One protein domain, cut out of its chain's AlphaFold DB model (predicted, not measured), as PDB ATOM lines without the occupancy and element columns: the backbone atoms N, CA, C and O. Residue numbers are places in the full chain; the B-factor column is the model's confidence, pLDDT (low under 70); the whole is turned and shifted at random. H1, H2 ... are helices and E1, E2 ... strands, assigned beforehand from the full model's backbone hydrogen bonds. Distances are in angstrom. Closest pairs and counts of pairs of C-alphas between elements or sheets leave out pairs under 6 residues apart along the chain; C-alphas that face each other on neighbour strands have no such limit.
ATOM      1  N   MET A  75     187.274 198.783 169.302       41.78
ATOM      2  CA  MET A  75     188.080 198.763 170.526       41.78
ATOM      3  C   MET A  75     189.413 199.520 170.377       41.78
ATOM      4  O   MET A  75     189.969 199.988 171.372       41.78
ATOM      5  N   ALA A  76     189.885 199.744 169.144       34.56
ATOM      6  CA  ALA A  76     191.026 200.615 168.859       34.56
ATOM      7  C   ALA A  76     190.688 202.122 168.958       34.56
ATOM      8  O   ALA A  76     191.584 202.932 169.190       34.56
ATOM      9  N   LEU A  77     189.406 202.506 168.872       37.12
ATOM     10  CA  LEU A  77     188.941 203.894 169.068       37.12
ATOM     11  C   LEU A  77     188.726 204.284 170.542       37.12
ATOM     12  O   LEU A  77     188.477 205.453 170.845       37.12
ATOM     13  N   LEU A  78     188.857 203.322 171.460       40.19
ATOM     14  CA  LEU A  78     188.778 203.515 172.912       40.19
ATOM     15  C   LEU A  78     190.152 203.638 173.583       40.19
ATOM     16  O   LEU A  78     190.228 203.704 174.813       40.19
ATOM     17  N   TYR A  79     191.241 203.676 172.809       40.53
ATOM     18  CA  TYR A  79     192.545 203.949 173.389       40.53
ATOM     19  C   TYR A  79     192.691 205.450 173.674       40.53
ATOM     20  O   TYR A  79     192.538 206.263 172.757       40.53
ATOM     21  N   PRO A  80     193.007 205.843 174.923       44.25
ATOM     22  CA  PRO A  80     193.383 207.220 175.222       44.25
ATOM     23  C   PRO A  80     194.525 207.645 174.295       44.25
ATOM     24  O   PRO A  80     195.367 206.813 173.955       44.25
ATOM     25  N   ARG A  81     194.600 208.931 173.914       44.94
ATOM     26  CA  ARG A  81     195.801 209.500 173.268       44.94
ATOM     27  C   ARG A  81     197.026 209.158 174.129       44.94
ATOM     28  O   ARG A  81     197.278 209.808 175.141       44.94
ATOM     29  N   GLN A  82     197.769 208.120 173.751       38.91
ATOM     30  CA  GLN A  82     198.972 207.698 174.459       38.91
ATOM     31  C   GLN A  82     200.168 208.374 173.801       38.91
ATOM     32  O   GLN A  82     200.581 208.018 172.701       38.91
ATOM     33  N   VAL A  83     200.703 209.388 174.469       44.47
ATOM     34  CA  VAL A  83     202.012 209.967 174.152       44.47
ATOM     35  C   VAL A  83     203.089 209.148 174.882       44.47
ATOM     36  O   VAL A  83     202.899 208.694 176.002       44.47
ATOM     37  N   ALA A  84     204.238 208.878 174.271       36.12
ATOM     38  CA  ALA A  84     205.240 208.007 174.900       36.12
ATOM     39  C   ALA A  84     205.894 208.627 176.160       36.12
ATOM     40  O   ALA A  84     206.561 207.927 176.923       36.12
ATOM     41  N   THR A  85     205.702 209.927 176.389       42.47
ATOM     42  CA  THR A  85     206.481 210.731 177.335       42.47
ATOM     43  C   THR A  85     205.653 211.900 177.879       42.47
ATOM     44  O   THR A  85     205.078 212.676 177.117       42.47
ATOM     45  N   ILE A  86     205.589 212.028 179.210       46.19
ATOM     46  CA  ILE A  86     204.936 213.156 179.896       46.19
ATOM     47  C   ILE A  86     205.783 214.414 179.678       46.19
ATOM     48  O   ILE A  86     206.967 214.359 180.012       46.19
ATOM     49  N   PRO A  87     205.215 215.557 179.249       47.88
ATOM     50  CA  PRO A  87     205.921 216.830 179.305       47.88
ATOM     51  C   PRO A  87     206.363 217.113 180.749       47.88
ATOM     52  O   PRO A  87     205.540 217.370 181.627       47.88
ATOM     53  N   THR A  88     207.665 217.024 181.017       43.72
ATOM     54  CA  THR A  88     208.239 217.302 182.344       43.72
ATOM     55  C   THR A  88     208.472 218.793 182.582       43.72
ATOM     56  O   THR A  88     208.682 219.198 183.724       43.72
ATOM     57  N   ASP A  89     208.394 219.612 181.529       40.66
ATOM     58  CA  ASP A  89     208.521 221.066 181.595       40.66
ATOM     59  C   ASP A  89     207.199 221.760 181.184       40.66
ATOM     60  O   ASP A  89     206.830 221.746 180.002       40.66
ATOM     61  N   PRO A  90     206.496 222.409 182.135       42.88
ATOM     62  CA  PRO A  90     205.262 223.155 181.886       42.88
ATOM     63  C   PRO A  90     205.419 224.371 180.966       42.88
ATOM     64  O   PRO A  90     204.408 224.926 180.545       42.88
ATOM     65  N   LYS A  91     206.648 224.844 180.707       38.03
ATOM     66  CA  LYS A  91     206.911 226.028 179.872       38.03
ATOM     67  C   LYS A  91     207.336 225.689 178.448       38.03
ATOM     68  O   LYS A  91     207.185 226.537 177.576       38.03
ATOM     69  N   THR A  92     207.875 224.495 178.205       44.91
ATOM     70  CA  THR A  92     208.435 224.136 176.889       44.91
ATOM     71  C   THR A  92     207.724 222.971 176.205       44.91
ATOM     72  O   THR A  92     207.969 222.752 175.022       44.91
ATOM     73  N   GLY A  93     206.842 222.235 176.899       46.03
ATOM     74  CA  GLY A  93     205.995 221.199 176.289       46.03
ATOM     75  C   GLY A  93     206.756 220.023 175.677       46.03
ATOM     76  O   GLY A  93     206.157 219.194 174.995       46.03
ATOM     77  N   ASN A  94     208.066 219.923 175.912       44.25
ATOM     78  CA  ASN A  94     208.917 219.019 175.161       44.25
ATOM     79  C   ASN A  94     209.535 217.931 176.027       44.25
ATOM     80  O   ASN A  94     210.493 218.160 176.759       44.25
ATOM     81  N   THR A  95     209.064 216.707 175.800       45.22
ATOM     82  CA  THR A  95     209.894 215.502 175.851       45.22
ATOM     83  C   THR A  95     209.409 214.538 174.760       45.22
ATOM     84  O   THR A  95     208.393 213.890 174.958       45.22
ATOM     85  N   GLY A  96     210.121 214.439 173.625       42.94
ATOM     86  CA  GLY A  96     210.070 213.306 172.670       42.94
ATOM     87  C   GLY A  96     209.109 213.362 171.458       42.94
ATOM     88  O   GLY A  96     207.905 213.209 171.609       42.94
ATOM     89  N   THR A  97     209.698 213.472 170.250       40.38
ATOM     90  CA  THR A  97     209.220 213.297 168.839       40.38
ATOM     91  C   THR A  97     207.895 213.893 168.348       40.38
ATOM     92  O   THR A  97     207.771 214.105 167.143       40.38
ATOM     93  N   ALA A  98     206.941 214.221 169.212       45.69
ATOM     94  CA  ALA A  98     205.770 215.012 168.859       45.69
ATOM     95  C   ALA A  98     205.697 216.196 169.826       45.69
ATOM     96  O   ALA A  98     205.520 216.007 171.025       45.69
ATOM     97  N   ASN A  99     205.876 217.408 169.299       54.16
ATOM     98  CA  ASN A  99     205.712 218.644 170.057       54.16
ATOM     99  C   ASN A  99     204.274 218.681 170.602       54.16
ATOM    100  O   ASN A  99     203.336 218.886 169.829       54.16
ATOM    101  N   PHE A 100     204.081 218.448 171.903       63.97
ATOM    102  CA  PHE A 100     202.795 218.715 172.537       63.97
ATOM    103  C   PHE A 100     202.672 220.229 172.676       63.97
ATOM    104  O   PHE A 100     203.314 220.842 173.532       63.97
ATOM    105  N   ASP A 101     201.892 220.837 171.786       74.25
ATOM    106  CA  ASP A 101     201.625 222.268 171.831       74.25
ATOM    107  C   ASP A 101     200.696 222.574 173.011       74.25
ATOM    108  O   ASP A 101     199.469 222.472 172.925       74.25
ATOM    109  N   LEU A 102     201.319 222.925 174.138       75.44
ATOM    110  CA  LEU A 102     200.636 223.333 175.360       75.44
ATOM    111  C   LEU A 102     199.689 224.510 175.117       75.44
ATOM    112  O   LEU A 102     198.631 224.548 175.733       75.44
ATOM    113  N   ALA A 103     200.045 225.447 174.235       78.06
ATOM    114  CA  ALA A 103     199.234 226.632 173.983       78.06
ATOM    115  C   ALA A 103     197.982 226.281 173.170       78.06
ATOM    116  O   ALA A 103     196.887 226.721 173.518       78.06
ATOM    117  N   ALA A 104     198.123 225.441 172.140       76.88
ATOM    118  CA  ALA A 104     196.977 224.931 171.387       76.88
ATOM    119  C   ALA A 104     196.043 224.095 172.275       76.88
ATOM    120  O   ALA A 104     194.828 224.273 172.230       76.88
ATOM    121  N   TRP A 105     196.609 223.235 173.126       81.38
ATOM    122  CA  TRP A 105     195.839 222.478 174.110       81.38
ATOM    123  C   TRP A 105     195.118 223.396 175.100       81.38
ATOM    124  O   TRP A 105     193.943 223.192 175.397       81.38
ATOM    125  N   ASP A 106     195.806 224.415 175.617       83.88
ATOM    126  CA  ASP A 106     195.217 225.328 176.587       83.88
ATOM    127  C   ASP A 106     194.052 226.111 175.980       83.88
ATOM    128  O   ASP A 106     193.053 226.283 176.676       83.88
ATOM    129  N   ALA A 107     194.145 226.502 174.706       83.19
ATOM    130  CA  ALA A 107     193.050 227.121 173.966       83.19
ATOM    131  C   ALA A 107     191.862 226.162 173.770       83.19
ATOM    132  O   ALA A 107     190.732 226.540 174.064       83.19
ATOM    133  N   GLU A 108     192.115 224.914 173.359       83.50
ATOM    134  CA  GLU A 108     191.076 223.885 173.184       83.50
ATOM    135  C   GLU A 108     190.333 223.591 174.497       83.50
ATOM    136  O   GLU A 108     189.111 223.477 174.523       83.50
ATOM    137  N   VAL A 109     191.064 223.501 175.614       86.25
ATOM    138  CA  VAL A 109     190.462 223.294 176.935       86.25
ATOM    139  C   VAL A 109     189.645 224.506 177.374       86.25
ATOM    140  O   VAL A 109     188.596 224.310 177.975       86.25
ATOM    141  N   ILE A 110     190.112 225.740 177.129       86.62
ATOM    142  CA  ILE A 110     189.343 226.951 177.483       86.62
ATOM    143  C   ILE A 110     188.007 226.931 176.760       86.62
ATOM    144  O   ILE A 110     186.987 226.991 177.432       86.62
ATOM    145  N   ASP A 111     188.037 226.786 175.436       85.81
ATOM    146  CA  ASP A 111     186.853 226.803 174.575       85.81
ATOM    147  C   ASP A 111     185.838 225.740 175.018       85.81
ATOM    148  O   ASP A 111     184.691 226.037 175.346       85.81
ATOM    149  N   ALA A 112     186.303 224.500 175.182       86.00
ATOM    150  CA  ALA A 112     185.420 223.407 175.553       86.00
ATOM    151  C   ALA A 112     184.900 223.526 177.000       86.00
ATOM    152  O   ALA A 112     183.745 223.209 177.277       86.00
ATOM    153  N   CYS A 113     185.727 223.967 177.954       88.12
ATOM    154  CA  CYS A 113     185.257 224.176 179.322       88.12
ATOM    155  C   CYS A 113     184.257 225.338 179.406       88.12
ATOM    156  O   CYS A 113     183.312 225.222 180.181       88.12
ATOM    157  N   ASP A 114     184.443 226.418 178.645       85.56
ATOM    158  CA  ASP A 114     183.566 227.596 178.668       85.56
ATOM    159  C   ASP A 114     182.155 227.251 178.161       85.56
ATOM    160  O   ASP A 114     181.171 227.467 178.876       85.56
ATOM    161  N   ASP A 115     182.068 226.554 177.020       84.31
ATOM    162  CA  ASP A 115     180.813 226.028 176.458       84.31
ATOM    163  C   ASP A 115     180.031 225.187 177.475       84.31
ATOM    164  O   ASP A 115     178.814 225.313 177.652       84.31
ATOM    165  N   HIS A 116     180.743 224.304 178.176       82.94
ATOM    166  CA  HIS A 116     180.133 223.445 179.175       82.94
ATOM    167  C   HIS A 116     179.749 224.233 180.440       82.94
ATOM    168  O   HIS A 116     178.659 224.019 180.973       82.94
ATOM    169  N   MET A 117     180.575 225.173 180.910       83.00
ATOM    170  CA  MET A 117     180.284 225.988 182.099       83.00
ATOM    171  C   MET A 117     179.038 226.859 181.919       83.00
ATOM    172  O   MET A 117     178.259 226.983 182.866       83.00
ATOM    173  N   MET A 118     178.782 227.371 180.710       76.88
ATOM    174  CA  MET A 118     177.546 228.102 180.400       76.88
ATOM    175  C   MET A 118     176.284 227.279 180.674       76.88
ATOM    176  O   MET A 118     175.318 227.786 181.247       76.88
ATOM    177  N   LEU A 119     176.292 225.990 180.327       75.62
ATOM    178  CA  LEU A 119     175.163 225.095 180.597       75.62
ATOM    179  C   LEU A 119     175.007 224.826 182.100       75.62
ATOM    180  O   LEU A 119     173.888 224.820 182.625       75.62
ATOM    181  N   PHE A 120     176.125 224.632 182.805       74.44
ATOM    182  CA  PHE A 120     176.131 224.332 184.239       74.44
ATOM    183  C   PHE A 120     175.782 225.529 185.126       74.44
ATOM    184  O   PHE A 120     175.225 225.313 186.201       74.44
ATOM    185  N   GLY A 121     176.030 226.768 184.690       69.06
ATOM    186  CA  GLY A 121     175.694 227.975 185.456       69.06
ATOM    187  C   GLY A 121     174.220 228.034 185.878       69.06
ATOM    188  O   GLY A 121     173.908 228.470 186.980       69.06
ATOM    189  N   SER A 122     173.313 227.481 185.062       66.44
ATOM    190  CA  SER A 122     171.879 227.384 185.383       66.44
ATOM    191  C   SER A 122     171.529 226.363 186.482       66.44
ATOM    192  O   SER A 122     170.467 226.446 187.099       66.44
ATOM    193  N   LEU A 123     172.410 225.390 186.734       67.38
ATOM    194  CA  LEU A 123     172.213 224.314 187.713       67.38
ATOM    195  C   LEU A 123     172.849 224.639 189.068       67.38
ATOM    196  O   LEU A 123     172.467 224.069 190.100       67.38
ATOM    197  N   VAL A 124     173.824 225.547 189.075       69.56
ATOM    198  CA  VAL A 124     174.554 225.924 190.277       69.56
ATOM    199  C   VAL A 124     173.746 226.930 191.081       69.56
ATOM    200  O   VAL A 124     173.507 228.061 190.681       69.56
ATOM    201  N   ASN A 125     173.308 226.481 192.253       68.12
ATOM    202  CA  ASN A 125     172.533 227.276 193.189       68.12
ATOM    203  C   ASN A 125     173.365 227.518 194.449       68.12
ATOM    204  O   ASN A 125     174.105 226.635 194.880       68.12
ATOM    205  N   LYS A 126     173.142 228.650 195.134       65.19
ATOM    206  CA  LYS A 126     173.845 229.003 196.389       65.19
ATOM    207  C   LYS A 126     173.761 227.925 197.483       65.19
ATOM    208  O   LYS A 126     174.565 227.913 198.408       65.19
ATOM    209  N   LYS A 127     172.766 227.031 197.398       64.56
ATOM    210  CA  LYS A 127     172.573 225.902 198.318       64.56
ATOM    211  C   LYS A 127     173.503 224.720 198.023       64.56
ATOM    212  O   LYS A 127     173.898 224.029 198.955       64.56
ATOM    213  N   THR A 128     173.787 224.449 196.751       67.38
ATOM    214  CA  THR A 128     174.591 223.298 196.315       67.38
ATOM    215  C   THR A 128     176.062 223.651 196.153       67.38
ATOM    216  O   THR A 128     176.907 222.802 196.424       67.38
ATOM    217  N   ASP A 129     176.362 224.897 195.793       77.19
ATOM    218  CA  ASP A 129     177.713 225.448 195.781       77.19
ATOM    219  C   ASP A 129     177.697 226.871 196.366       77.19
ATOM    220  O   ASP A 129     177.281 227.822 195.698       77.19
ATOM    221  N   PRO A 130     178.119 227.045 197.630       80.06
ATOM    222  CA  PRO A 130     178.144 228.357 198.259       80.06
ATOM    223  C   PRO A 130     179.269 229.255 197.720       80.06
ATOM    224  O   PRO A 130     179.195 230.467 197.917       80.06
ATOM    225  N   ALA A 131     180.289 228.695 197.056       82.56
ATOM    226  CA  ALA A 131     181.413 229.457 196.518       82.56
ATOM    227  C   ALA A 131     181.129 230.027 195.119       82.56
ATOM    228  O   ALA A 131     181.754 231.014 194.741       82.56
ATOM    229  N   GLY A 132     180.195 229.432 194.365       83.69
ATOM    230  CA  GLY A 132     179.893 229.845 192.990       83.69
ATOM    231  C   GLY A 132     181.048 229.569 192.017       83.69
ATOM    232  O   GLY A 132     181.253 230.319 191.057       83.69
ATOM    233  N   VAL A 133     181.831 228.515 192.279       85.31
ATOM    234  CA  VAL A 133     183.051 228.187 191.533       85.31
ATOM    235  C   VAL A 133     182.899 226.832 190.849       85.31
ATOM    236  O   VAL A 133     182.839 225.790 191.494       85.31
ATOM    237  N   GLY A 134     182.931 226.843 189.520       87.19
ATOM    238  CA  GLY A 134     182.970 225.645 188.694       87.19
ATOM    239  C   GLY A 134     184.394 225.135 188.527       87.19
ATOM    240  O   GLY A 134     185.344 225.914 188.415       87.19
ATOM    241  N   VAL A 135     184.557 223.815 188.472       88.56
ATOM    242  CA  VAL A 135     185.852 223.191 188.178       88.56
ATOM    243  C   VAL A 135     185.770 222.399 186.883       88.56
ATOM    244  O   VAL A 135     184.937 221.510 186.750       88.56
ATOM    245  N   CYS A 136     186.681 222.686 185.955       89.88
ATOM    246  CA  CYS A 136     186.911 221.872 184.771       89.88
ATOM    247  C   CYS A 136     188.161 221.007 184.978       89.88
ATOM    248  O   CYS A 136     189.255 221.533 185.197       89.88
ATOM    249  N   TYR A 137     187.991 219.687 184.953       89.75
ATOM    250  CA  TYR A 137     189.038 218.704 185.210       89.75
ATOM    251  C   TYR A 137     189.350 217.891 183.957       89.75
ATOM    252  O   TYR A 137     188.540 217.054 183.562       89.75
ATOM    253  N   ASN A 138     190.536 218.062 183.375       89.00
ATOM    254  CA  ASN A 138     190.947 217.345 182.168       89.00
ATOM    255  C   ASN A 138     192.248 216.562 182.395       89.00
ATOM    256  O   ASN A 138     193.079 216.906 183.234       89.00
ATOM    257  N   ILE A 139     192.439 215.491 181.624       86.00
ATOM    258  CA  ILE A 139     193.660 214.675 181.656       86.00
ATOM    259  C   ILE A 139     194.263 214.662 180.248       86.00
ATOM    260  O   ILE A 139     193.835 213.856 179.415       86.00
ATOM    261  N   PRO A 140     195.235 215.546 179.947       81.06
ATOM    262  CA  PRO A 140     195.921 215.548 178.655       81.06
ATOM    263  C   PRO A 140     196.668 214.245 178.380       81.06
ATOM    264  O   PRO A 140     196.773 213.831 177.226       81.06
ATOM    265  N   PHE A 141     197.191 213.599 179.426       79.06
ATOM    266  CA  PHE A 141     198.083 212.462 179.272       79.06
ATOM    267  C   PHE A 141     197.853 211.366 180.313       79.06
ATOM    268  O   PHE A 141     197.779 211.642 181.511       79.06
ATOM    269  N   TYR A 142     197.825 210.117 179.847       80.56
ATOM    270  CA  TYR A 142     197.841 208.924 180.686       80.56
ATOM    271  C   TYR A 142     198.569 207.771 179.984       80.56
ATOM    272  O   TYR A 142     198.282 207.459 178.826       80.56
ATOM    273  N   ASN A 143     199.476 207.111 180.705       79.12
ATOM    274  CA  ASN A 143     200.166 205.904 180.269       79.12
ATOM    275  C   ASN A 143     199.658 204.687 181.052       79.12
ATOM    276  O   ASN A 143     199.933 204.538 182.243       79.12
ATOM    277  N   ALA A 144     198.984 203.768 180.361       77.25
ATOM    278  CA  ALA A 144     198.430 202.557 180.974       77.25
ATOM    279  C   ALA A 144     199.485 201.518 181.401       77.25
ATOM    280  O   ALA A 144     199.156 200.566 182.101       77.25
ATOM    281  N   THR A 145     200.741 201.677 180.976       79.00
ATOM    282  CA  THR A 145     201.846 200.771 181.324       79.00
ATOM    283  C   THR A 145     202.629 201.285 182.526       79.00
ATOM    284  O   THR A 145     202.869 200.534 183.467       79.00
ATOM    285  N   SER A 146     203.020 202.562 182.523       80.06
ATOM    286  CA  SER A 146     203.810 203.143 183.618       80.06
ATOM    287  C   SER A 146     202.965 203.753 184.743       80.06
ATOM    288  O   SER A 146     203.514 204.082 185.796       80.06
ATOM    289  N   GLY A 147     201.652 203.915 184.531       80.12
ATOM    290  CA  GLY A 147     200.741 204.581 185.468       80.12
ATOM    291  C   GLY A 147     200.976 206.089 185.564       80.12
ATOM    292  O   GLY A 147     200.466 206.739 186.473       80.12
ATOM    293  N   ASP A 148     201.778 206.645 184.660       84.06
ATOM    294  CA  ASP A 148     202.073 208.065 184.599       84.06
ATOM    295  C   ASP A 148     200.888 208.848 184.049       84.06
ATOM    296  O   ASP A 148     200.329 208.487 183.012       84.06
ATOM    297  N   PHE A 149     200.534 209.947 184.708       85.94
ATOM    298  CA  PHE A 149     199.477 210.830 184.231       85.94
ATOM    299  C   PHE A 149     199.827 212.298 184.446       85.94
ATOM    300  O   PHE A 149     200.573 212.661 185.360       85.94
ATOM    301  N   ALA A 150     199.252 213.141 183.597       83.81
ATOM    302  CA  ALA A 150     199.213 214.578 183.795       83.81
ATOM    303  C   ALA A 150     197.759 215.035 183.760       83.81
ATOM    304  O   ALA A 150     197.021 214.662 182.847       83.81
ATOM    305  N   SER A 151     197.360 215.836 184.739       86.56
ATOM    306  CA  SER A 151     196.024 216.411 184.842       86.56
ATOM    307  C   SER A 151     196.079 217.933 184.885       86.56
ATOM    308  O   SER A 151     197.083 218.539 185.264       86.56
ATOM    309  N   ASP A 152     194.986 218.546 184.459       86.56
ATOM    310  CA  ASP A 152     194.788 219.984 184.422       86.56
ATOM    311  C   ASP A 152     193.446 220.315 185.077       86.56
ATOM    312  O   ASP A 152     192.413 219.733 184.742       86.56
ATOM    313  N   ILE A 153     193.481 221.218 186.048       89.06
ATOM    314  CA  ILE A 153     192.332 221.660 186.832       89.06
ATOM    315  C   ILE A 153     192.189 223.158 186.634       89.06
ATOM    316  O   ILE A 153     193.095 223.928 186.956       89.06
ATOM    317  N   ARG A 154     191.031 223.577 186.130       89.38
ATOM    318  CA  ARG A 154     190.711 224.983 185.884       89.38
ATOM    319  C   ARG A 154     189.516 225.398 186.712       89.38
ATOM    320  O   ARG A 154     188.492 224.721 186.695       89.38
ATOM    321  N   LEU A 155     189.669 226.491 187.441       88.44
ATOM    322  CA  LEU A 155     188.637 227.055 188.295       88.44
ATOM    323  C   LEU A 155     188.011 228.244 187.586       88.44
ATOM    324  O   LEU A 155     188.719 229.155 187.155       88.44
ATOM    325  N   TRP A 156     186.689 228.244 187.531       87.25
ATOM    326  CA  TRP A 156     185.876 229.252 186.874       87.25
ATOM    327  C   TRP A 156     184.918 229.862 187.886       87.25
ATOM    328  O   TRP A 156     184.284 229.136 188.645       87.25
ATOM    329  N   LYS A 157     184.782 231.188 187.899       86.56
ATOM    330  CA  LYS A 157     183.633 231.826 188.545       86.56
ATOM    331  C   LYS A 157     182.430 231.574 187.636       86.56
ATOM    332  O   LYS A 157     182.512 231.930 186.463       86.56
ATOM    333  N   ILE A 158     181.382 230.934 188.156       84.69
ATOM    334  CA  ILE A 158     180.159 230.558 187.408       84.69
ATOM    335  C   ILE A 158     178.866 231.109 188.025       84.69
ATOM    336  O   ILE A 158     177.832 231.131 187.364       84.69
ATOM    337  N   ALA A 159     178.922 231.541 189.284       82.44
ATOM    338  CA  ALA A 159     177.857 232.271 189.952       82.44
ATOM    339  C   ALA A 159     178.467 233.205 191.004       82.44
ATOM    340  O   ALA A 159     179.613 233.018 191.424       82.44
ATOM    341  N   ASP A 160     177.699 234.193 191.458       81.00
ATOM    342  CA  ASP A 160     178.069 234.908 192.675       81.00
ATOM    343  C   ASP A 160     177.839 233.998 193.885       81.00
ATOM    344  O   ASP A 160     176.737 233.467 194.096       81.00
ATOM    345  N   GLY A 161     178.884 233.840 194.692       79.31
ATOM    346  CA  GLY A 161     178.862 233.049 195.912       79.31
ATOM    347  C   GLY A 161     177.898 233.612 196.961       79.31
ATOM    348  O   GLY A 161     177.143 234.576 196.760       79.31
ATOM    349  N   THR A 162     177.885 232.996 198.140       82.56
ATOM    350  CA  THR A 162     177.283 233.647 199.310       82.56
ATOM    351  C   THR A 162     178.107 234.881 199.689       82.56
ATOM    352  O   THR A 162     179.264 235.012 199.292       82.56
ATOM    353  N   ALA A 163     177.520 235.798 200.464       82.75
ATOM    354  CA  ALA A 163     178.189 237.040 200.861       82.75
ATOM    355  C   ALA A 163     179.583 236.799 201.480       82.75
ATOM    356  O   ALA A 163     180.513 237.558 201.218       82.75
ATOM    357  N   ASP A 164     179.742 235.701 202.226       83.19
ATOM    358  CA  ASP A 164     181.018 235.310 202.828       83.19
ATOM    359  C   ASP A 164     182.075 234.939 201.774       83.19
ATOM    360  O   ASP A 164     183.233 235.337 201.893       83.19
ATOM    361  N   TRP A 165     181.685 234.220 200.714       83.06
ATOM    362  CA  TRP A 165     182.583 233.822 199.623       83.06
ATOM    363  C   TRP A 165     182.913 234.982 198.679       83.06
ATOM    364  O   TRP A 165     184.056 235.097 198.237       83.06
ATOM    365  N   GLU A 166     181.970 235.893 198.437       83.00
ATOM    366  CA  GLU A 166     182.246 237.120 197.677       83.00
ATOM    367  C   GLU A 166     183.241 238.033 198.412       83.00
ATOM    368  O   GLU A 166     184.134 238.607 197.788       83.00
ATOM    369  N   ALA A 167     183.169 238.108 199.748       82.69
ATOM    370  CA  ALA A 167     184.123 238.875 200.554       82.69
ATOM    371  C   ALA A 167     185.557 238.309 200.496       82.69
ATOM    372  O   ALA A 167     186.534 239.053 200.634       82.69
ATOM    373  N   ILE A 168     185.698 236.998 200.274       81.94
ATOM    374  CA  ILE A 168     186.992 236.323 200.102       81.94
ATOM    375  C   ILE A 168     187.605 236.646 198.727       81.94
ATOM    376  O   ILE A 168     188.832 236.769 198.602       81.94
ATOM    377  N   GLY A 169     186.775 236.787 197.689       79.56
ATOM    378  CA  GLY A 169     187.214 236.999 196.312       79.56
ATOM    379  C   GLY A 169     188.136 235.872 195.828       79.56
ATOM    380  O   GLY A 169     187.824 234.691 195.938       79.56
ATOM    381  N   THR A 170     189.322 236.217 195.316       74.19
ATOM    382  CA  THR A 170     190.299 235.247 194.776       74.19
ATOM    383  C   THR A 170     191.247 234.650 195.828       74.19
ATOM    384  O   THR A 170     192.291 234.099 195.473       74.19
ATOM    385  N   LYS A 171     190.950 234.804 197.128       79.19
ATOM    386  CA  LYS A 171     191.822 234.390 198.247       79.19
ATOM    387  C   LYS A 171     191.377 233.066 198.871       79.19
ATOM    388  O   LYS A 171     191.066 232.995 200.058       79.19
ATOM    389  N   PHE A 172     191.368 231.998 198.089       81.25
ATOM    390  CA  PHE A 172     191.046 230.653 198.570       81.25
ATOM    391  C   PHE A 172     192.210 229.692 198.311       81.25
ATOM    392  O   PHE A 172     193.057 229.914 197.452       81.25
ATOM    393  N   SER A 173     192.275 228.623 199.093       82.25
ATOM    394  CA  SER A 173     193.229 227.529 198.944       82.25
ATOM    395  C   SER A 173     192.523 226.315 198.359       82.25
ATOM    396  O   SER A 173     191.412 225.982 198.776       82.25
ATOM    397  N   LEU A 174     193.166 225.642 197.409       84.88
ATOM    398  CA  LEU A 174     192.630 224.423 196.810       84.88
ATOM    399  C   LEU A 174     193.265 223.203 197.473       84.88
ATOM    400  O   LEU A 174     194.491 223.053 197.472       84.88
ATOM    401  N   SER A 175     192.423 222.323 198.003       85.56
ATOM    402  CA  SER A 175     192.824 220.998 198.460       85.56
ATOM    403  C   SER A 175     192.380 219.959 197.440       85.56
ATOM    404  O   SER A 175     191.184 219.782 197.206       85.56
ATOM    405  N   VAL A 176     193.352 219.271 196.840       86.38
ATOM    406  CA  VAL A 176     193.125 218.222 195.837       86.38
ATOM    407  C   VAL A 176     193.609 216.896 196.405       86.38
ATOM    408  O   VAL A 176     194.740 216.800 196.887       86.38
ATOM    409  N   VAL A 177     192.754 215.877 196.354       86.88
ATOM    410  CA  VAL A 177     193.069 214.528 196.839       86.88
ATOM    411  C   VAL A 177     192.739 213.507 195.760       86.88
ATOM    412  O   VAL A 177     191.614 213.457 195.265       86.88
ATOM    413  N   TYR A 178     193.715 212.664 195.430       86.25
ATOM    414  CA  TYR A 178     193.542 211.503 194.561       86.25
ATOM    415  C   TYR A 178     193.504 210.233 195.413       86.25
ATOM    416  O   TYR A 178     194.389 210.021 196.241       86.25
ATOM    417  N   GLN A 179     192.495 209.382 195.205       82.38
ATOM    418  CA  GLN A 179     192.292 208.181 196.030       82.38
ATOM    419  C   GLN A 179     193.192 207.001 195.642       82.38
ATOM    420  O   GLN A 179     193.406 206.101 196.447       82.38
ATOM    421  N   GLY A 180     193.721 206.979 194.418       81.75
ATOM    422  CA  GLY A 180     194.580 205.887 193.946       81.75
ATOM    423  C   GLY A 180     195.814 206.358 193.194       81.75
ATOM    424  O   GLY A 180     196.368 205.595 192.403       81.75
ATOM    425  N   ALA A 181     196.229 207.605 193.400       85.62
ATOM    426  CA  ALA A 181     197.379 208.163 192.718       85.62
ATOM    427  C   ALA A 181     198.145 209.158 193.589       85.62
ATOM    428  O   ALA A 181     197.578 209.889 194.399       85.62
ATOM    429  N   THR A 182     199.452 209.199 193.371       85.75
ATOM    430  CA  THR A 182     200.353 210.208 193.929       85.75
ATOM    431  C   THR A 182     200.551 211.308 192.897       85.75
ATOM    432  O   THR A 182     200.603 211.026 191.699       85.75
ATOM    433  N   PHE A 183     200.666 212.563 193.327       85.88
ATOM    434  CA  PHE A 183     200.823 213.681 192.400       85.88
ATOM    435  C   PHE A 183     201.770 214.751 192.937       85.88
ATOM    436  O   PHE A 183     202.015 214.868 194.138       85.88
ATOM    437  N   LYS A 184     202.296 215.547 192.011       82.44
ATOM    438  CA  LYS A 184     203.079 216.754 192.250       82.44
ATOM    439  C   LYS A 184     202.490 217.882 191.415       82.44
ATOM    440  O   LYS A 184     201.997 217.657 190.312       82.44
ATOM    441  N   ILE A 185     202.546 219.099 191.939       77.44
ATOM    442  CA  ILE A 185     202.135 220.289 191.192       77.44
ATOM    443  C   ILE A 185     203.232 220.582 190.169       77.44
ATOM    444  O   ILE A 185     204.387 220.780 190.545       77.44
ATOM    445  N   ALA A 186     202.876 220.577 188.888       67.94
ATOM    446  CA  ALA A 186     203.794 220.881 187.795       67.94
ATOM    447  C   ALA A 186     203.840 222.391 187.529       67.94
ATOM    448  O   ALA A 186     204.918 222.963 187.388       67.94
ATOM    449  N   SER A 187     202.684 223.060 187.535       68.25
ATOM    450  CA  SER A 187     202.600 224.521 187.589       68.25
ATOM    451  C   SER A 187     201.245 224.978 188.128       68.25
ATOM    452  O   SER A 187     200.242 224.270 188.027       68.25
ATOM    453  N   ALA A 188     201.221 226.181 188.695       59.22
ATOM    454  CA  ALA A 188     200.003 226.913 189.005       59.22
ATOM    455  C   ALA A 188     200.103 228.269 188.302       59.22
ATOM    456  O   ALA A 188     201.018 229.043 188.581       59.22
ATOM    457  N   ALA A 189     199.208 228.521 187.353       56.06
ATOM    458  CA  ALA A 189     199.129 229.774 186.614       56.06
ATOM    459  C   ALA A 189     197.735 230.371 186.830       56.06
ATOM    460  O   ALA A 189     196.724 229.733 186.554       56.06
ATOM    461  N   GLY A 190     197.665 231.583 187.373       54.94
ATOM    462  CA  GLY A 190     196.400 232.268 187.627       54.94
ATOM    463  C   GLY A 190     196.611 233.616 188.303       54.94
ATOM    464  O   GLY A 190     197.653 233.855 188.909       54.94
ATOM    465  N   ASN A 191     195.607 234.487 188.209       47.25
ATOM    466  CA  ASN A 191     195.637 235.834 188.792       47.25
ATOM    467  C   ASN A 191     195.311 235.853 190.304       47.25
ATOM    468  O   ASN A 191     195.246 236.924 190.902       47.25
ATOM    469  N   GLY A 192     195.085 234.689 190.928       49.09
ATOM    470  CA  GLY A 192     194.732 234.550 192.344       49.09
ATOM    471  C   GLY A 192     195.910 234.156 193.243       49.09
ATOM    472  O   GLY A 192     196.768 233.360 192.867       49.09
ATOM    473  N   THR A 193     195.923 234.666 194.476       42.41
ATOM    474  CA  THR A 193     196.828 234.229 195.554       42.41
ATOM    475  C   THR A 193     196.301 232.941 196.191       42.41
ATOM    476  O   THR A 193     195.857 232.946 197.340       42.41
ATOM    477  N   ALA A 194     196.286 231.848 195.435       47.47
ATOM    478  CA  ALA A 194     195.838 230.559 195.937       47.47
ATOM    479  C   ALA A 194     197.017 229.732 196.457       47.47
ATOM    480  O   ALA A 194     197.985 229.477 195.738       47.47
ATOM    481  N   SER A 195     196.931 229.299 197.716       52.44
ATOM    482  CA  SER A 195     197.858 228.328 198.302       52.44
ATOM    483  C   SER A 195     197.322 226.920 198.063       52.44
ATOM    484  O   SER A 195     196.125 226.672 198.197       52.44
ATOM    485  N   ILE A 196     198.193 225.984 197.702       57.09
ATOM    486  CA  ILE A 196     197.791 224.627 197.321       57.09
ATOM    487  C   ILE A 196     198.264 223.657 198.401       57.09
ATOM    488  O   ILE A 196     199.430 223.686 198.791       57.09
ATOM    489  N   SER A 197     197.365 222.786 198.859       53.88
ATOM    490  CA  SER A 197     197.693 221.675 199.757       53.88
ATOM    491  C   SER A 197     197.256 220.374 199.095       53.88
ATOM    492  O   SER A 197     196.077 220.181 198.815       53.88
ATOM    493  N   GLY A 198     198.206 219.488 198.802       48.22
ATOM    494  CA  GLY A 198     197.928 218.184 198.209       48.22
ATOM    495  C   GLY A 198     198.243 217.072 199.195       48.22
ATOM    496  O   GLY A 198     199.397 216.935 199.594       48.22
ATOM    497  N   ASN A 199     197.242 216.268 199.555       51.81
ATOM    498  CA  ASN A 199     197.463 215.048 200.326       51.81
ATOM    499  C   ASN A 199     197.375 213.842 199.391       51.81
ATOM    500  O   ASN A 199     196.389 213.652 198.679       51.81
ATOM    501  N   THR A 200     198.416 213.010 199.416       46.03
ATOM    502  CA  THR A 200     198.352 211.663 198.847       46.03
ATOM    503  C   THR A 200     197.590 210.801 199.845       46.03
ATOM    504  O   THR A 200     198.074 210.602 200.961       46.03
ATOM    505  N   ALA A 201     196.404 210.312 199.483       37.72
ATOM    506  CA  ALA A 201     195.697 209.328 200.293       37.72
ATOM    507  C   ALA A 201     196.401 207.971 200.139       37.72
ATOM    508  O   ALA A 201     195.943 207.083 199.428       37.72
ATOM    509  N   ASN A 202     197.557 207.817 200.786       32.56
ATOM    510  CA  ASN A 202     198.050 206.486 201.093       32.56
ATOM    511  C   ASN A 202     197.156 205.963 202.211       32.56
ATOM    512  O   ASN A 202     197.092 206.544 203.295       32.56
ATOM    513  N   PHE A 306     175.627 236.614 183.897       63.66
ATOM    514  CA  PHE A 306     176.708 236.198 184.763       63.66
ATOM    515  C   PHE A 306     177.998 236.110 183.931       63.66
ATOM    516  O   PHE A 306     178.041 235.412 182.917       63.66
ATOM    517  N   GLU A 307     179.043 236.836 184.336       73.50
ATOM    518  CA  GLU A 307     180.342 236.821 183.655       73.50
ATOM    519  C   GLU A 307     181.144 235.587 184.089       73.50
ATOM    520  O   GLU A 307     181.695 235.530 185.193       73.50
ATOM    521  N   ILE A 308     181.226 234.594 183.201       82.75
ATOM    522  CA  ILE A 308     182.086 233.426 183.392       82.75
ATOM    523  C   ILE A 308     183.543 233.865 183.283       82.75
ATOM    524  O   ILE A 308     183.980 234.402 182.267       82.75
ATOM    525  N   LYS A 309     184.309 233.647 184.357       85.94
ATOM    526  CA  LYS A 309     185.701 234.100 184.445       85.94
ATOM    527  C   LYS A 309     186.624 233.004 184.937       85.94
ATOM    528  O   LYS A 309     186.439 232.467 186.028       85.94
ATOM    529  N   LEU A 310     187.685 232.738 184.181       85.88
ATOM    530  CA  LEU A 310     188.764 231.857 184.612       85.88
ATOM    531  C   LEU A 310     189.529 232.500 185.780       85.88
ATOM    532  O   LEU A 310     190.113 233.579 185.652       85.88
ATOM    533  N   LEU A 311     189.533 231.827 186.926       85.69
ATOM    534  CA  LEU A 311     190.229 232.272 188.133       85.69
ATOM    535  C   LEU A 311     191.659 231.734 188.163       85.69
ATOM    536  O   LEU A 311     192.613 232.479 188.412       85.69
ATOM    537  N   GLN A 312     191.804 230.430 187.922       84.31
ATOM    538  CA  GLN A 312     193.077 229.743 188.088       84.31
ATOM    539  C   GLN A 312     193.164 228.469 187.250       84.31
ATOM    540  O   GLN A 312     192.189 227.735 187.105       84.31
ATOM    541  N   THR A 313     194.370 228.179 186.776       84.81
ATOM    542  CA  THR A 313     194.742 226.947 186.086       84.81
ATOM    543  C   THR A 313     195.852 226.252 186.864       84.81
ATOM    544  O   THR A 313     196.846 226.862 187.271       84.81
ATOM    545  N   MET A 314     195.682 224.959 187.107       83.75
ATOM    546  CA  MET A 314     196.587 224.157 187.916       83.75
ATOM    547  C   MET A 314     196.875 222.842 187.222       83.75
ATOM    548  O   MET A 314     195.969 222.075 186.918       83.75
ATOM    549  N   ARG A 315     198.158 222.554 187.035       84.19
ATOM    550  CA  ARG A 315     198.616 221.330 186.392       84.19
ATOM    551  C   ARG A 315     199.273 220.421 187.407       84.19
ATOM    552  O   ARG A 315     200.132 220.851 188.183       84.19
ATOM    553  N   PHE A 316     198.922 219.150 187.343       85.12
ATOM    554  CA  PHE A 316     199.501 218.114 188.175       85.12
ATOM    555  C   PHE A 316     200.113 217.026 187.310       85.12
ATOM    556  O   PHE A 316     199.609 216.694 186.241       85.12
ATOM    557  N   VAL A 317     201.214 216.465 187.791       85.19
ATOM    558  CA  VAL A 317     201.851 215.289 187.204       85.19
ATOM    559  C   VAL A 317     202.015 214.266 188.308       85.19
ATOM    560  O   VAL A 317     202.454 214.593 189.412       85.19
ATOM    561  N   GLY A 318     201.642 213.027 188.029       86.69
ATOM    562  CA  GLY A 318     201.569 211.997 189.045       86.69
ATOM    563  C   GLY A 318     201.758 210.591 188.513       86.69
ATOM    564  O   GLY A 318     201.856 210.356 187.309       86.69
ATOM    565  N   LYS A 319     201.801 209.653 189.458       87.38
ATOM    566  CA  LYS A 319     201.824 208.212 189.208       87.38
ATOM    567  C   LYS A 319     200.683 207.544 189.958       87.38
ATOM    568  O   LYS A 319     200.521 207.763 191.162       87.38
ATOM    569  N   VAL A 320     199.922 206.717 189.251       88.12
ATOM    570  CA  VAL A 320     198.917 205.816 189.824       88.12
ATOM    571  C   VAL A 320     199.608 204.819 190.751       88.12
ATOM    572  O   VAL A 320     200.732 204.380 190.491       88.12
ATOM    573  N   ASN A 321     198.940 204.468 191.847       88.88
ATOM    574  CA  ASN A 321     199.470 203.532 192.824       88.88
ATOM    575  C   ASN A 321     199.798 202.187 192.154       88.88
ATOM    576  O   ASN A 321     198.964 201.638 191.424       88.88
ATOM    577  N   PRO A 322     200.984 201.611 192.422       83.88
ATOM    578  CA  PRO A 322     201.422 200.386 191.760       83.88
ATOM    579  C   PRO A 322     200.483 199.211 192.046       83.88
ATOM    580  O   PRO A 322     200.346 198.330 191.208       83.88
ATOM    581  N   ASP A 323     199.790 199.205 193.185       84.50
ATOM    582  CA  ASP A 323     198.845 198.142 193.540       84.50
ATOM    583  C   ASP A 323     197.580 198.151 192.675       84.50
ATOM    584  O   ASP A 323     197.063 197.089 192.331       84.50
ATOM    585  N   VAL A 324     197.134 199.333 192.238       82.94
ATOM    586  CA  VAL A 324     196.036 199.475 191.269       82.94
ATOM    587  C   VAL A 324     196.497 199.013 189.883       82.94
ATOM    588  O   VAL A 324     195.745 198.352 189.168       82.94
ATOM    589  N   MET A 325     197.758 199.288 189.532       80.50
ATOM    590  CA  MET A 325     198.357 198.900 188.249       80.50
ATOM    591  C   MET A 325     198.676 197.399 188.149       80.50
ATOM    592  O   MET A 325     198.603 196.832 187.059       80.50
ATOM    593  N   LYS A 326     198.992 196.728 189.269       82.62
ATOM    594  CA  LYS A 326     199.220 195.268 189.325       82.62
ATOM    595  C   LYS A 326     197.986 194.478 188.896       82.62
ATOM    596  O   LYS A 326     198.115 193.380 188.356       82.62
ATOM    597  N   ASN A 327     196.792 195.022 189.125       80.62
ATOM    598  CA  ASN A 327     195.568 194.404 188.657       80.62
ATOM    599  C   ASN A 327     195.327 194.755 187.180       80.62
ATOM    600  O   ASN A 327     194.781 195.807 186.847       80.62
ATOM    601  N   ALA A 328     195.713 193.842 186.287       70.62
ATOM    602  CA  ALA A 328     195.631 194.042 184.842       70.62
ATOM    603  C   ALA A 328     194.206 194.315 184.326       70.62
ATOM    604  O   ALA A 328     194.063 194.956 183.285       70.62
ATOM    605  N   THR A 329     193.155 193.864 185.023       73.25
ATOM    606  CA  THR A 329     191.767 194.167 184.629       73.25
ATOM    607  C   THR A 329     191.379 195.603 184.971       73.25
ATOM    608  O   THR A 329     190.635 196.222 184.214       73.25
ATOM    609  N   ILE A 330     191.929 196.166 186.051       74.94
ATOM    610  CA  ILE A 330     191.713 197.563 186.452       74.94
ATOM    611  C   ILE A 330     192.567 198.503 185.598       74.94
ATOM    612  O   ILE A 330     192.055 199.486 185.071       74.94
ATOM    613  N   ALA A 331     193.847 198.174 185.402       69.56
ATOM    614  CA  ALA A 331     194.783 199.001 184.643       69.56
ATOM    615  C   ALA A 331     194.392 199.156 183.163       69.56
ATOM    616  O   ALA A 331     194.601 200.217 182.573       69.56
ATOM    617  N   LYS A 332     193.809 198.103 182.567       71.38
ATOM    618  CA  LYS A 332     193.366 198.097 181.163       71.38
ATOM    619  C   LYS A 332     191.949 198.625 180.959       71.38
ATOM    620  O   LYS A 332     191.603 198.935 179.824       71.38
ATOM    621  N   ASN A 333     191.125 198.721 182.007       78.00
ATOM    622  CA  ASN A 333     189.763 199.230 181.873       78.00
ATOM    623  C   ASN A 333     189.750 200.767 181.992       78.00
ATOM    624  O   ASN A 333     189.956 201.303 183.087       78.00
ATOM    625  N   PRO A 334     189.457 201.499 180.900       73.56
ATOM    626  CA  PRO A 334     189.533 202.955 180.895       73.56
ATOM    627  C   PRO A 334     188.463 203.609 181.787       73.56
ATOM    628  O   PRO A 334     188.694 204.699 182.308       73.56
ATOM    629  N   ALA A 335     187.326 202.945 182.033       75.12
ATOM    630  CA  ALA A 335     186.258 203.472 182.884       75.12
ATOM    631  C   ALA A 335     186.625 203.444 184.376       75.12
ATOM    632  O   ALA A 335     186.347 204.396 185.104       75.12
ATOM    633  N   ILE A 336     187.293 202.380 184.835       79.06
ATOM    634  CA  ILE A 336     187.740 202.281 186.234       79.06
ATOM    635  C   ILE A 336     188.889 203.260 186.472       79.06
ATOM    636  O   ILE A 336     188.916 203.962 187.483       79.06
ATOM    637  N   MET A 337     189.808 203.363 185.511       80.19
ATOM    638  CA  MET A 337     190.924 204.295 185.611       80.19
ATOM    639  C   MET A 337     190.461 205.757 185.647       80.19
ATOM    640  O   MET A 337     191.002 206.553 186.411       80.19
ATOM    641  N   LYS A 338     189.406 206.093 184.894       79.81
ATOM    642  CA  LYS A 338     188.746 207.403 184.955       79.81
ATOM    643  C   LYS A 338     188.307 207.744 186.383       79.81
ATOM    644  O   LYS A 338     188.580 208.844 186.855       79.81
ATOM    645  N   LEU A 339     187.701 206.790 187.094       81.88
ATOM    646  CA  LEU A 339     187.262 206.979 188.479       81.88
ATOM    647  C   LEU A 339     188.444 207.158 189.447       81.88
ATOM    648  O   LEU A 339     188.415 208.047 190.291       81.88
ATOM    649  N   VAL A 340     189.503 206.358 189.299       83.94
ATOM    650  CA  VAL A 340     190.712 206.446 190.144       83.94
ATOM    651  C   VAL A 340     191.444 207.780 189.961       83.94
ATOM    652  O   VAL A 340     191.977 208.340 190.921       83.94
ATOM    653  N   LEU A 341     191.452 208.295 188.730       85.31
ATOM    654  CA  LEU A 341     192.072 209.564 188.361       85.31
ATOM    655  C   LEU A 341     191.138 210.770 188.524       85.31
ATOM    656  O   LEU A 341     191.504 211.866 188.106       85.31
ATOM    657  N   THR A 342     189.954 210.601 189.110       85.88
ATOM    658  CA  THR A 342     189.064 211.719 189.440       85.88
ATOM    659  C   THR A 342     189.394 212.225 190.847       85.88
ATOM    660  O   THR A 342     189.250 211.467 191.811       85.88
ATOM    661  N   PRO A 343     189.859 213.476 191.008       87.50
ATOM    662  CA  PRO A 343     190.188 214.000 192.323       87.50
ATOM    663  C   PRO A 343     188.939 214.414 193.106       87.50
ATOM    664  O   PRO A 343     187.952 214.893 192.551       87.50
ATOM    665  N   SER A 344     189.030 214.325 194.431       84.88
ATOM    666  CA  SER A 344     188.152 215.066 195.332       84.88
ATOM    667  C   SER A 344     188.737 216.462 195.554       84.88
ATOM    668  O   SER A 344     189.924 216.596 195.866       84.88
ATOM    669  N   ILE A 345     187.917 217.495 195.357       86.31
ATOM    670  CA  ILE A 345     188.341 218.897 195.381       86.31
ATOM    671  C   ILE A 345     187.560 219.641 196.459       86.31
ATOM    672  O   ILE A 345     186.327 219.651 196.452       86.31
ATOM    673  N   LEU A 346     188.297 220.288 197.359       86.81
ATOM    674  CA  LEU A 346     187.757 221.103 198.440       86.81
ATOM    675  C   LEU A 346     188.376 222.503 198.372       86.81
ATOM    676  O   LEU A 346     189.603 222.637 198.361       86.81
ATOM    677  N   LEU A 347     187.540 223.541 198.348       86.00
ATOM    678  CA  LEU A 347     187.994 224.915 198.546       86.00
ATOM    679  C   LEU A 347     188.043 225.196 200.036       86.00
ATOM    680  O   LEU A 347     187.076 224.946 200.754       86.00
ATOM    681  N   VAL A 348     189.162 225.753 200.475       86.50
ATOM    682  CA  VAL A 348     189.385 226.191 201.847       86.50
ATOM    683  C   VAL A 348     189.693 227.675 201.810       86.50
ATOM    684  O   VAL A 348     190.701 228.095 201.250       86.50
ATOM    685  N   ALA A 349     188.845 228.483 202.421       86.25
ATOM    686  CA  ALA A 349     189.069 229.910 202.571       86.25
ATOM    687  C   ALA A 349     189.069 230.302 204.047       86.25
ATOM    688  O   ALA A 349     188.722 229.506 204.920       86.25
ATOM    689  N   LYS A 350     189.496 231.530 204.333       84.25
ATOM    690  CA  LYS A 350     189.344 232.138 205.655       84.25
ATOM    691  C   LYS A 350     188.380 233.301 205.518       84.25
ATOM    692  O   LYS A 350     188.574 234.130 204.632       84.25
ATOM    693  N   ASP A 351     187.367 233.340 206.373       83.50
ATOM    694  CA  ASP A 351     186.457 234.480 206.437       83.50
ATOM    695  C   ASP A 351     187.183 235.745 206.936       83.50
ATOM    696  O   ASP A 351     188.350 235.711 207.349       83.50
ATOM    697  N   ALA A 352     186.481 236.880 206.929       80.69
ATOM    698  CA  ALA A 352     186.998 238.138 207.474       80.69
ATOM    699  C   ALA A 352     187.365 238.051 208.974       80.69
ATOM    700  O   ALA A 352     188.167 238.848 209.455       80.69
ATOM    701  N   SER A 353     186.821 237.066 209.696       82.25
ATOM    702  CA  SER A 353     187.098 236.782 211.110       82.25
ATOM    703  C   SER A 353     188.286 235.822 211.311       82.25
ATOM    704  O   SER A 353     188.649 235.514 212.446       82.25
ATOM    705  N   GLY A 354     188.900 235.328 210.228       80.75
ATOM    706  CA  GLY A 354     189.995 234.357 210.244       80.75
ATOM    707  C   GLY A 354     189.577 232.892 210.452       80.75
ATOM    708  O   GLY A 354     190.454 232.027 210.546       80.75
ATOM    709  N   LYS A 355     188.278 232.583 210.504       84.94
ATOM    710  CA  LYS A 355     187.744 231.223 210.653       84.94
ATOM    711  C   LYS A 355     187.816 230.473 209.314       84.94
ATOM    712  O   LYS A 355     187.459 231.037 208.278       84.94
ATOM    713  N   PRO A 356     188.262 229.201 209.298       83.44
ATOM    714  CA  PRO A 356     188.292 228.414 208.074       83.44
ATOM    715  C   PRO A 356     186.872 228.073 207.607       83.44
ATOM    716  O   PRO A 356     186.043 227.595 208.385       83.44
ATOM    717  N   MET A 357     186.618 228.291 206.322       84.12
ATOM    718  CA  MET A 357     185.396 227.921 205.618       84.12
ATOM    719  C   MET A 357     185.745 226.939 204.506       84.12
ATOM    720  O   MET A 357     186.679 227.174 203.740       84.12
ATOM    721  N   ASN A 358     184.979 225.855 204.409       85.88
ATOM    722  CA  ASN A 358     185.200 224.813 203.416       85.88
ATOM    723  C   ASN A 358     183.985 224.716 202.490       85.88
ATOM    724  O   ASN A 358     182.856 224.636 202.975       85.88
ATOM    725  N   ALA A 359     184.214 224.669 201.181       83.00
ATOM    726  CA  ALA A 359     183.193 224.368 200.180       83.00
ATOM    727  C   ALA A 359     183.628 223.159 199.346       83.00
ATOM    728  O   ALA A 359     184.758 223.094 198.858       83.00
ATOM    729  N   SER A 360     182.731 222.185 199.204       77.62
ATOM    730  CA  SER A 360     182.934 221.043 198.311       77.62
ATOM    731  C   SER A 360     182.414 221.399 196.927       77.62
ATOM    732  O   SER A 360     181.243 221.739 196.788       77.62
ATOM    733  N   VAL A 361     183.255 221.263 195.902       74.00
ATOM    734  CA  VAL A 361     182.865 221.554 194.508       74.00
ATOM    735  C   VAL A 361     182.169 220.368 193.853       74.00
ATOM    736  O   VAL A 361     181.928 220.382 192.657       74.00
ATOM    737  N   ALA A 362     181.859 219.304 194.597       60.81
ATOM    738  CA  ALA A 362     181.396 218.037 194.027       60.81
ATOM    739  C   ALA A 362     180.171 218.167 193.095       60.81
ATOM    740  O   ALA A 362     180.017 217.351 192.193       60.81
ATOM    741  N   ALA A 363     179.326 219.188 193.282       52.56
ATOM    742  CA  ALA A 363     178.145 219.433 192.452       52.56
ATOM    743  C   ALA A 363     178.424 220.210 191.145       52.56
ATOM    744  O   ALA A 363     177.601 220.156 190.236       52.56
ATOM    745  N   ALA A 364     179.559 220.909 191.034       57.81
ATOM    746  CA  ALA A 364     179.896 221.805 189.921       57.81
ATOM    747  C   ALA A 364     181.208 221.390 189.226       57.81
ATOM    748  O   ALA A 364     182.081 222.215 188.941       57.81
ATOM    749  N   GLN A 365     181.377 220.084 188.987       65.88
ATOM    750  CA  GLN A 365     182.556 219.546 188.307       65.88
ATOM    751  C   GLN A 365     182.221 219.124 186.884       65.88
ATOM    752  O   GLN A 365     181.412 218.224 186.658       65.88
ATOM    753  N   ILE A 366     182.918 219.722 185.930       70.00
ATOM    754  CA  ILE A 366     182.928 219.295 184.539       70.00
ATOM    755  C   ILE A 366     184.196 218.479 184.353       70.00
ATOM    756  O   ILE A 366     185.302 218.978 184.539       70.00
ATOM    757  N   GLN A 367     184.043 217.193 184.056       76.44
ATOM    758  CA  GLN A 367     185.169 216.270 184.016       76.44
ATOM    759  C   GLN A 367     185.357 215.704 182.609       76.44
ATOM    760  O   GLN A 367     184.410 215.220 181.990       76.44
ATOM    761  N   PHE A 368     186.612 215.672 182.166       65.06
ATOM    762  CA  PHE A 368     187.088 215.027 180.945       65.06
ATOM    763  C   PHE A 368     186.457 215.580 179.668       65.06
ATOM    764  O   PHE A 368     186.073 214.813 178.786       65.06
ATOM    765  N   VAL A 369     186.380 216.908 179.565       63.91
ATOM    766  CA  VAL A 369     185.876 217.575 178.356       63.91
ATOM    767  C   VAL A 369     186.810 217.311 177.174       63.91
ATOM    768  O   VAL A 369     186.368 216.992 176.074       63.91
ATOM    769  N   THR A 370     188.120 217.358 177.423       62.34
ATOM    770  CA  THR A 370     189.152 217.056 176.428       62.34
ATOM    771  C   THR A 370     190.190 216.081 176.997       62.34
ATOM    772  O   THR A 370     190.412 216.007 178.212       62.34
ATOM    773  N   GLY A 371     190.841 215.310 176.117       63.91
ATOM    774  CA  GLY A 371     192.050 214.543 176.445       63.91
ATOM    775  C   GLY A 371     191.921 213.032 176.377       63.91
ATOM    776  O   GLY A 371     191.080 212.486 175.671       63.91
ATOM    777  N   ALA A 372     192.789 212.341 177.115       62.91
ATOM    778  CA  ALA A 372     192.906 210.884 177.095       62.91
ATOM    779  C   ALA A 372     191.565 210.169 177.366       62.91
ATOM    780  O   ALA A 372     191.329 209.081 176.854       62.91
ATOM    781  N   PHE A 373     190.662 210.795 178.121       62.53
ATOM    782  CA  PHE A 373     189.393 210.201 178.535       62.53
ATOM    783  C   PHE A 373     188.155 210.902 177.933       62.53
ATOM    784  O   PHE A 373     187.050 210.638 178.413       62.53
ATOM    785  N   SER A 374     188.307 211.768 176.914       56.53
ATOM    786  CA  SER A 374     187.183 212.527 176.320       56.53
ATOM    787  C   SER A 374     186.262 211.680 175.434       56.53
ATOM    788  O   SER A 374     185.056 211.900 175.422       56.53
ATOM    789  N   ASN A 375     186.797 210.660 174.751       53.41
ATOM    790  CA  ASN A 375     186.007 209.719 173.933       53.41
ATOM    791  C   ASN A 375     185.298 208.633 174.743       53.41
ATOM    792  O   ASN A 375     184.463 207.897 174.221       53.41
ATOM    793  N   ILE A 376     185.634 208.515 176.021       46.53
ATOM    794  CA  ILE A 376     184.877 207.682 176.935       46.53
ATOM    795  C   ILE A 376     183.822 208.625 177.454       46.53
ATOM    796  O   ILE A 376     184.112 209.426 178.351       46.53
ATOM    797  N   THR A 377     182.633 208.560 176.853       40.88
ATOM    798  CA  THR A 377     181.423 209.180 177.382       40.88
ATOM    799  C   THR A 377     181.527 209.060 178.890       40.88
ATOM    800  O   THR A 377     181.584 207.944 179.422       40.88
ATOM    801  N   ALA A 378     181.735 210.188 179.583       38.81
ATOM    802  CA  ALA A 378     181.639 210.165 181.029       38.81
ATOM    803  C   ALA A 378     180.326 209.441 181.318       38.81
ATOM    804  O   ALA A 378     179.352 209.727 180.609       38.81
ATOM    805  N   PRO A 379     180.276 208.469 182.251       37.16
ATOM    806  CA  PRO A 379     178.975 208.109 182.776       37.16
ATOM    807  C   PRO A 379     178.405 209.451 183.196       37.16
ATOM    808  O   PRO A 379     179.020 210.138 184.012       37.16
ATOM    809  N   ALA A 380     177.384 209.905 182.466       38.94
ATOM    810  CA  ALA A 380     176.841 211.222 182.663       38.94
ATOM    811  C   ALA A 380     176.570 211.274 184.154       38.94
ATOM    812  O   ALA A 380     175.774 210.482 184.655       38.94
ATOM    813  N   ALA A 381     177.262 212.164 184.860       42.00
ATOM    814  CA  ALA A 381     176.920 212.506 186.221       42.00
ATOM    815  C   ALA A 381     175.622 213.331 186.182       42.00
ATOM    816  O   ALA A 381     175.493 214.360 186.825       42.00
ATOM    817  N   ALA A 382     174.606 212.847 185.461       38.97
ATOM    818  CA  ALA A 382     173.338 212.715 186.119       38.97
ATOM    819  C   ALA A 382     173.665 211.866 187.343       38.97
ATOM    820  O   ALA A 382     173.948 210.673 187.234       38.97
ATOM    821  N   ALA A 383     173.702 212.500 188.512       38.00
ATOM    822  CA  ALA A 383     173.322 211.793 189.708       38.00
ATOM    823  C   ALA A 383     171.950 211.187 189.384       38.00
ATOM    824  O   ALA A 383     170.917 211.820 189.583       38.00
ATOM    825  N   ALA A 384     171.938 209.984 188.797       45.66
ATOM    826  CA  ALA A 384     170.829 209.086 188.957       45.66
ATOM    827  C   ALA A 384     170.689 209.069 190.475       45.66
ATOM    828  O   ALA A 384     171.675 208.723 191.145       45.66
TER     829      ALA A 384
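AT A GLANCE: This is residues 75 to 202 and 306 to 384 of the 444 residues of an uncharacterized protein of Dactylellina haptotyla (strain CBS 200.50) (UniProt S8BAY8). What is the shape? Two strongly twisted sheets form a sandwich, their strands crossed at 37 degrees, and the long helix H1 packs on the outside of the larger sheet, which curls round it. The short helices H3, H4 and H5 sit at one end of the sandwich and H2 at the other. What makes it up? The 207 printed residues hold, in chain order, H1 E1 E2 H2 E3 E4 E5 E6 H3 H4 H5 E7 E8 E9, of mixed class; both sheets are mixed, with orders E4 E6 E2 E1 E9 and E5 E3 E7 E8. The whole is compact, with a radius of gyration of the C-alphas of 17.1 A, and spans 50 by 41 by 35 A.

HOW THE PARTS SIT: How is the larger sheet joined? E4, residues 181 to 190, E6, 309 to 320, E2, 148 to 157, E1, 133 to 142, and E9, 365 to 371, are neighbours in that order, E1 and E9 parallel, the other neighbours antiparallel, and E1 and E2 a hairpin. The pairs N 184 and O 317, N 151 and O 316, N 136 and O 154, and N 137 and O 366 are within hydrogen-bond range, each at 2.8 A. What faces it? E5, residues 196 to 200, is parallel to E3, 172 to 178, with N 197 and O 174 at 3.2 A; E3 and E7, 344 to 350, are antiparallel, with N 175 and O 346 at 2.9 A, and so are E7 and E8, 356 to 360, a hairpin, with N 347 and O 359 at 2.9 A. The facing parts of this sandwich, two sheets face to face, are 10.2 A apart centre to centre. Where are the helices? H1, residues 102 to 121, is on one face of the larger sheet, making two layers, a helix layer and a sheet; the closest C-alphas of H1 and E1, Cys 113 and Cys 136, are 6.1 A apart. H2, residues 163 to 168, only grazes the smaller sheet, and H5, 334 to 340, only grazes the larger. H4, residues 328 to 332, only just touches H3, 322 to 326, and H5, each only at the corner, with 3 pairs of C-alphas within 8 A; the closest are Met 325 and Ala 331, 5.1 A, and Ile 330 and Ile 336, 6.2 A. Are the helix backbones complete? Every O i to N i+4 pair is within hydrogen-bond range in H2, H3, H4 and H5, and 15 of 16 in H1.

IN THESE COORDINATES: Where does H1 begin? C-alpha 102 is at (200.636, 223.333, 175.360), and H1 is 27.3 A long, with a kink of 26 degrees near residue 115. Which strands are long? E6 measures 31.7 A, E2 30.3 A, E1 26.6 A and E4 24.7 A; E4 bends by 56 degrees at residue 186 and E6 by 53 degrees at residue 317. Where does E9 end? C-alpha 371 is at (192.050, 214.543, 176.445).

THE WHOLE: Is anything missing? Residues 203 to 305 are not printed, and C-alphas 202 and 306 are 40.1 A apart across the cut. Which link is long? Of the links printed whole, H1 to E1 is long, with 11 residues. Where is confidence low? The mean pLDDT of the printed part is 71.3, and 74 residues are under 70, among them 75 to 100, 186 to 202 and 368 to 384.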